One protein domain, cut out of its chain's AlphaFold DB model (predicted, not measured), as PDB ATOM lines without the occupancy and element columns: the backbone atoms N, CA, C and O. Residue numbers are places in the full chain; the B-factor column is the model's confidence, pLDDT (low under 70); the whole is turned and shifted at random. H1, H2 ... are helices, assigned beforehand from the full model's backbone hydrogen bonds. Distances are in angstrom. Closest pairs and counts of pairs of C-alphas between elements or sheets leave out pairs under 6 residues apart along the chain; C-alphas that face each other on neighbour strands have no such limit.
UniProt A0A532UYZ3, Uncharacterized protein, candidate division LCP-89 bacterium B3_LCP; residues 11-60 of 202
ATOM      1  N   GLU A  11      -0.711 -20.118  38.010       89.81
ATOM      2  CA  GLU A  11      -1.157 -18.780  37.596       89.81
ATOM      3  C   GLU A  11      -1.007 -18.564  36.085       89.81
ATOM      4  O   GLU A  11      -1.937 -18.125  35.415       89.81
ATOM      5  N   GLU A  12       0.145 -18.940  35.526       90.19
ATOM      6  CA  GLU A  12       0.396 -18.837  34.088       90.19
ATOM      7  C   GLU A  12      -0.541 -19.764  33.309       90.19
ATOM      8  O   GLU A  12      -1.117 -19.357  32.301       90.19
ATOM      9  N   THR A  13      -0.766 -20.983  33.804       90.50
ATOM     10  CA  THR A  13      -1.705 -21.930  33.190       90.50
ATOM     11  C   THR A  13      -3.131 -21.382  33.210       90.50
ATOM     12  O   THR A  13      -3.789 -21.395  32.173       90.50
ATOM     13  N   SER A  14      -3.589 -20.841  34.340       90.38
ATOM     14  CA  SER A  14      -4.935 -20.267  34.485       90.38
ATOM     15  C   SER A  14      -5.151 -19.079  33.538       90.38
ATOM     16  O   SER A  14      -6.133 -19.049  32.796       90.38
ATOM     17  N   ASN A  15      -4.179 -18.167  33.437       92.81
ATOM     18  CA  ASN A  15      -4.239 -17.050  32.487       92.81
ATOM     19  C   ASN A  15      -4.331 -17.529  31.029       92.81
ATOM     20  O   ASN A  15      -5.135 -17.010  30.256       92.81
ATOM     21  N   ASN A  16      -3.552 -18.551  30.659       92.38
ATOM     22  CA  ASN A  16      -3.624 -19.136  29.320       92.38
ATOM     23  C   ASN A  16      -4.975 -19.825  29.059       92.38
ATOM     24  O   ASN A  16      -5.487 -19.751  27.945       92.38
ATOM     25  N   LEU A  17      -5.563 -20.492  30.059       92.44
ATOM     26  CA  LEU A  17      -6.890 -21.101  29.930       92.44
ATOM     27  C   LEU A  17      -7.972 -20.045  29.672       92.44
ATOM     28  O   LEU A  17      -8.813 -20.248  28.796       92.44
ATOM     29  N   VAL A  18      -7.924 -18.910  30.376       92.25
ATOM     30  CA  VAL A  18      -8.848 -17.785  30.153       92.25
ATOM     31  C   VAL A  18      -8.662 -17.193  28.756       92.25
ATOM     32  O   VAL A  18      -9.635 -17.013  28.030       92.25
ATOM     33  N   GLU A  19      -7.420 -16.975  28.318       93.19
ATOM     34  CA  GLU A  19      -7.152 -16.466  26.967       93.19
ATOM     35  C   GLU A  19      -7.658 -17.425  25.871       93.19
ATOM     36  O   GLU A  19      -8.172 -16.994  24.835       93.19
ATOM     37  N   LEU A  20      -7.529 -18.739  26.087       92.25
ATOM     38  CA  LEU A  20      -8.074 -19.750  25.180       92.25
ATOM     39  C   LEU A  20      -9.605 -19.752  25.177       92.25
ATOM     40  O   LEU A  20     -10.195 -19.938  24.111       92.25
ATOM     41  N   PHE A  21     -10.239 -19.532  26.329       92.19
ATOM     42  CA  PHE A  21     -11.689 -19.395  26.436       92.19
ATOM     43  C   PHE A  21     -12.195 -18.177  25.651       92.19
ATOM     44  O   PHE A  21     -13.064 -18.330  24.794       92.19
ATOM     45  N   ASP A  22     -11.579 -17.007  25.840       90.25
ATOM     46  CA  ASP A  22     -11.947 -15.764  25.143       90.25
ATOM     47  C   ASP A  22     -11.818 -15.881  23.616       90.25
ATOM     48  O   ASP A  22     -12.578 -15.278  22.856       90.25
ATOM     49  N   LYS A  23     -10.861 -16.688  23.145       90.50
ATOM     50  CA  LYS A  23     -10.647 -16.968  21.717       90.50
ATOM     51  C   LYS A  23     -11.544 -18.081  21.164       90.50
ATOM     52  O   LYS A  23     -11.409 -18.418  19.987       90.50
ATOM     53  N   GLY A  24     -12.401 -18.695  21.984       88.00
ATOM     54  CA  GLY A  24     -13.204 -19.860  21.594       88.00
ATOM     55  C   GLY A  24     -12.357 -21.090  21.236       88.00
ATOM     56  O   GLY A  24     -12.776 -21.938  20.449       88.00
ATOM     57  N   ALA A  25     -11.135 -21.180  21.767       89.00
ATOM     58  CA  ALA A  25     -10.143 -22.205  21.445       89.00
ATOM     59  C   ALA A  25      -9.931 -23.220  22.584       89.00
ATOM     60  O   ALA A  25      -8.948 -23.963  22.557       89.00
ATOM     61  N   ILE A  26     -10.853 -23.289  23.554       87.12
ATOM     62  CA  ILE A  26     -10.764 -24.187  24.719       87.12
ATOM     63  C   ILE A  26     -10.583 -25.663  24.305       87.12
ATOM     64  O   ILE A  26      -9.787 -26.380  24.898       87.12
ATOM     65  N   GLY A  27     -11.198 -26.088  23.192       82.38
ATOM     66  CA  GLY A  27     -11.057 -27.446  22.645       82.38
ATOM     67  C   GLY A  27      -9.721 -27.744  21.945       82.38
ATOM     68  O   GLY A  27      -9.508 -28.861  21.472       82.38
ATOM     69  N   LYS A  28      -8.810 -26.768  21.832       88.06
ATOM     70  CA  LYS A  28      -7.488 -26.914  21.198       88.06
ATOM     71  C   LYS A  28      -6.379 -26.516  22.166       88.06
ATOM     72  O   LYS A  28      -5.647 -25.557  21.935       88.06
ATOM     73  N   ILE A  29      -6.236 -27.293  23.235       89.19
ATOM     74  CA  ILE A  29      -5.226 -27.047  24.266       89.19
ATOM     75  C   ILE A  29      -3.812 -27.280  23.699       89.19
ATOM     76  O   ILE A  29      -3.504 -28.377  23.221       89.19
ATOM     77  N   PRO A  30      -2.917 -26.281  23.770       89.00
ATOM     78  CA  PRO A  30      -1.513 -26.430  23.413       89.00
ATOM     79  C   PRO A  30      -0.800 -27.534  24.212       89.00
ATOM     80  O   PRO A  30      -0.969 -27.653  25.425       89.00
ATOM     81  N   GLN A  31       0.101 -28.278  23.562       86.56
ATOM     82  CA  GLN A  31       0.866 -29.362  24.206       86.56
ATOM     83  C   GLN A  31       1.662 -28.919  25.444       86.56
ATOM     84  O   GLN A  31       1.872 -29.718  26.351       86.56
ATOM     85  N   HIS A  32       2.112 -27.662  25.498       83.50
ATOM     86  CA  HIS A  32       2.879 -27.166  26.640       83.50
ATOM     87  C   HIS A  32       2.029 -27.041  27.917       83.50
ATOM     88  O   HIS A  32       2.563 -27.252  29.000       83.50
ATOM     89  N   LEU A  33       0.719 -26.786  27.802       89.19
ATOM     90  CA  LEU A  33      -0.200 -26.714  28.947       89.19
ATOM     91  C   LEU A  33      -0.684 -28.099  29.389       89.19
ATOM     92  O   LEU A  33      -0.932 -28.306  30.572       89.19
ATOM     93  N   GLN A  34      -0.767 -29.072  28.469       89.44
ATOM     94  CA  GLN A  34      -1.221 -30.436  28.788       89.44
ATOM     95  C   GLN A  34      -0.395 -31.101  29.891       89.44
ATOM     96  O   GLN A  34      -0.955 -31.812  30.719       89.44
ATOM     97  N   ALA A  35       0.921 -30.874  29.919       87.88
ATOM     98  CA  ALA A  35       1.776 -31.438  30.960       87.88
ATOM     99  C   ALA A  35       1.342 -30.966  32.357       87.88
ATOM    100  O   ALA A  35       1.109 -31.795  33.230       87.88
ATOM    101  N   HIS A  36       1.139 -29.655  32.532       89.75
ATOM    102  CA  HIS A  36       0.696 -29.084  33.802       89.75
ATOM    103  C   HIS A  36      -0.737 -29.505  34.154       89.75
ATOM    104  O   HIS A  36      -1.010 -29.860  35.293       89.75
ATOM    105  N   LEU A  37      -1.651 -29.516  33.180       90.81
ATOM    106  CA  LEU A  37      -3.049 -29.911  33.394       90.81
ATOM    107  C   LEU A  37      -3.203 -31.372  33.837       90.81
ATOM    108  O   LEU A  37      -4.148 -31.696  34.546       90.81
ATOM    109  N   ASN A  38      -2.279 -32.250  33.439       89.94
ATOM    110  CA  ASN A  38      -2.270 -33.646  33.876       89.94
ATOM    111  C   ASN A  38      -1.712 -33.823  35.297       89.94
ATOM    112  O   ASN A  38      -1.999 -34.829  35.941       89.94
ATOM    113  N   GLU A  39      -0.891 -32.883  35.766       89.56
ATOM    114  CA  GLU A  39      -0.226 -32.944  37.073       89.56
ATOM    115  C   GLU A  39      -0.968 -32.128  38.147       89.56
ATOM    116  O   GLU A  39      -0.941 -32.489  39.323       89.56
ATOM    117  N   CYS A  40      -1.656 -31.052  37.757       92.19
ATOM    118  CA  CYS A  40      -2.357 -30.138  38.654       92.19
ATOM    119  C   CYS A  40      -3.877 -30.338  38.592       92.19
ATOM    120  O   CYS A  40      -4.550 -29.874  37.669       92.19
ATOM    121  N   GLU A  41      -4.428 -30.976  39.628       92.12
ATOM    122  CA  GLU A  41      -5.865 -31.247  39.758       92.12
ATOM    123  C   GLU A  41      -6.704 -29.966  39.656       92.12
ATOM    124  O   GLU A  41      -7.639 -29.909  38.858       92.12
ATOM    125  N   ARG A  42      -6.299 -28.898  40.352       92.12
ATOM    126  CA  ARG A  42      -6.993 -27.605  40.327       92.12
ATOM    127  C   ARG A  42      -7.108 -27.024  38.913       92.12
ATOM    128  O   ARG A  42      -8.195 -26.638  38.499       92.12
ATOM    129  N   CYS A  43      -6.008 -26.959  38.161       92.44
ATOM    130  CA  CYS A  43      -6.041 -26.416  36.800       92.44
ATOM    131  C   CYS A  43      -6.847 -27.317  35.848       92.44
ATOM    132  O   CYS A  43      -7.474 -26.820  34.914       92.44
ATOM    133  N   SER A  44      -6.875 -28.630  36.099       93.00
ATOM    134  CA  SER A  44      -7.720 -29.563  35.345       93.00
ATOM    135  C   SER A  44      -9.220 -29.343  35.604       93.00
ATOM    136  O   SER A  44     -10.028 -29.442  34.681       93.00
ATOM    137  N   GLU A  45      -9.605 -29.008  36.838       94.62
ATOM    138  CA  GLU A  45     -10.988 -28.672  37.194       94.62
ATOM    139  C   GLU A  45     -11.418 -27.321  36.617       94.62
ATOM    140  O   GLU A  45     -12.530 -27.200  36.094       94.62
ATOM    141  N   GLU A  46     -10.529 -26.323  36.656       93.69
ATOM    142  CA  GLU A  46     -10.747 -25.026  36.004       93.69
ATOM    143  C   GLU A  46     -11.016 -25.218  34.501       93.69
ATOM    144  O   GLU A  46     -12.014 -24.711  33.988       93.69
ATOM    145  N   LEU A  47     -10.207 -26.034  33.810       94.19
ATOM    146  CA  LEU A  47     -10.428 -26.369  32.400       94.19
ATOM    147  C   LEU A  47     -11.806 -27.003  32.158       94.19
ATOM    148  O   LEU A  47     -12.540 -26.530  31.294       94.19
ATOM    149  N   ARG A  48     -12.183 -28.039  32.920       93.94
ATOM    150  CA  ARG A  48     -13.495 -28.700  32.756       93.94
ATOM    151  C   ARG A  48     -14.657 -27.737  32.975       93.94
ATOM    152  O   ARG A  48     -15.685 -27.837  32.311       93.94
ATOM    153  N   THR A  49     -14.499 -26.803  33.911       94.38
ATOM    154  CA  THR A  49     -15.501 -25.767  34.177       94.38
ATOM    155  C   THR A  49     -15.652 -24.844  32.969       94.38
ATOM    156  O   THR A  49     -16.774 -24.549  32.564       94.38
ATOM    157  N   LEU A  50     -14.539 -24.429  32.360       93.69
ATOM    158  CA  LEU A  50     -14.547 -23.604  31.150       93.69
ATOM    159  C   LEU A  50     -15.129 -24.346  29.939       93.69
ATOM    160  O   LEU A  50     -15.896 -23.754  29.185       93.69
ATOM    161  N   GLU A  51     -14.822 -25.633  29.769       93.19
ATOM    162  CA  GLU A  51     -15.424 -26.476  28.725       93.19
ATOM    163  C   GLU A  51     -16.948 -26.552  28.890       93.19
ATOM    164  O   GLU A  51     -17.690 -26.272  27.951       93.19
ATOM    165  N   LEU A  52     -17.426 -26.814  30.109       93.31
ATOM    166  CA  LEU A  52     -18.857 -26.878  30.410       93.31
ATOM    167  C   LEU A  52     -19.559 -25.530  30.188       93.31
ATOM    168  O   LEU A  52     -20.683 -25.487  29.686       93.31
ATOM    169  N   LEU A  53     -18.915 -24.418  30.551       92.25
ATOM    170  CA  LEU A  53     -19.436 -23.078  30.274       92.25
ATOM    171  C   LEU A  53     -19.507 -22.804  28.770       92.25
ATOM    172  O   LEU A  53     -20.525 -22.299  28.301       92.25
ATOM    173  N   SER A  54     -18.465 -23.165  28.019       90.44
ATOM    174  CA  SER A  54     -18.429 -23.031  26.560       90.44
ATOM    175  C   SER A  54     -19.565 -23.816  25.903       90.44
ATOM    176  O   SER A  54     -20.281 -23.273  25.063       90.44
ATOM    177  N   ASP A  55     -19.774 -25.066  26.315       89.75
ATOM    178  CA  ASP A  55     -20.840 -25.916  25.781       89.75
ATOM    179  C   ASP A  55     -22.231 -25.362  26.113       89.75
ATOM    180  O   ASP A  55     -23.112 -25.323  25.251       89.75
ATOM    181  N   ASN A  56     -22.427 -24.865  27.337       90.12
ATOM    182  CA  ASN A  56     -23.686 -24.235  27.733       90.12
ATOM    183  C   ASN A  56     -23.979 -22.978  26.911       90.12
ATOM    184  O   ASN A  56     -25.103 -22.825  26.429       90.12
ATOM    185  N   LEU A  57     -22.981 -22.114  26.711       87.56
ATOM    186  CA  LEU A  57     -23.113 -20.918  25.877       87.56
ATOM    187  C   LEU A  57     -23.416 -21.284  24.420       87.56
ATOM    188  O   LEU A  57     -24.305 -20.689  23.820       87.56
ATOM    189  N   ALA A  58     -22.748 -22.300  23.872       86.12
ATOM    190  CA  ALA A  58     -23.004 -22.780  22.515       86.12
ATOM    191  C   ALA A  58     -24.399 -23.415  22.359       86.12
ATOM    192  O   ALA A  58     -24.996 -23.356  21.285       86.12
ATOM    193  N   SER A  59     -24.926 -24.033  23.420       87.25
ATOM    194  CA  SER A  59     -26.267 -24.631  23.430       87.25
ATOM    195  C   SER A  59     -27.393 -23.607  23.595       87.25
ATOM    196  O   SER A  59     -28.567 -23.931  23.381       87.25
ATOM    197  N   GLN A  60     -27.055 -22.377  23.989       86.69
ATOM    198  CA  GLN A  60     -28.035 -21.330  24.186       86.69
ATOM    199  C   GLN A  60     -28.598 -20.921  22.826       86.69
ATOM    200  O   GLN A  60     -27.875 -20.563  21.900       86.69
TER     201      GLN A  60
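What this domain is: This is residues 11 to 60 of the 202 residues of an uncharacterized protein of candidate division LCP-89 bacterium B3_LCP (UniProt A0A532UYZ3). H1 and H3 run side by side the same way, H2 crosses the end where both begin, and residues 55 to 60 stick out. The printed part has 50 residues and three named helices: all helix. It is compact, radius of gyration of the C-alphas 10.5 A, spanning 32 by 18 by 16 A.

How they stand to each other: H1, residues 11 to 22, touches H3, residues 41 to 59, at a shallow tilt of 9 degrees; C-alphas 14 and 43 are closest, 6.7 A. H2, residues 31 to 39, is close to H1 but not clearly touching; C-alphas 33 and 13 are closest, 6.6 A. H3 touches H2 only at the corner, with residues 43 to 44 alone; C-alphas 44 and 37 are closest, 5.1 A. Every O i to N i+4 pair is within hydrogen-bond range in H1 and H3, 3 of 5 in H2.

Where its parts are: H1, 16.8 A long, starts at C-alpha 11, (-1.157, -18.780, 37.596); H2 is 13.4 A; H3, 27.0 A, ends at C-alpha 59, (-26.267, -24.631, 23.430).

The domain as a whole: The printed part has no cut; no printed residue is under 70 in pLDDT.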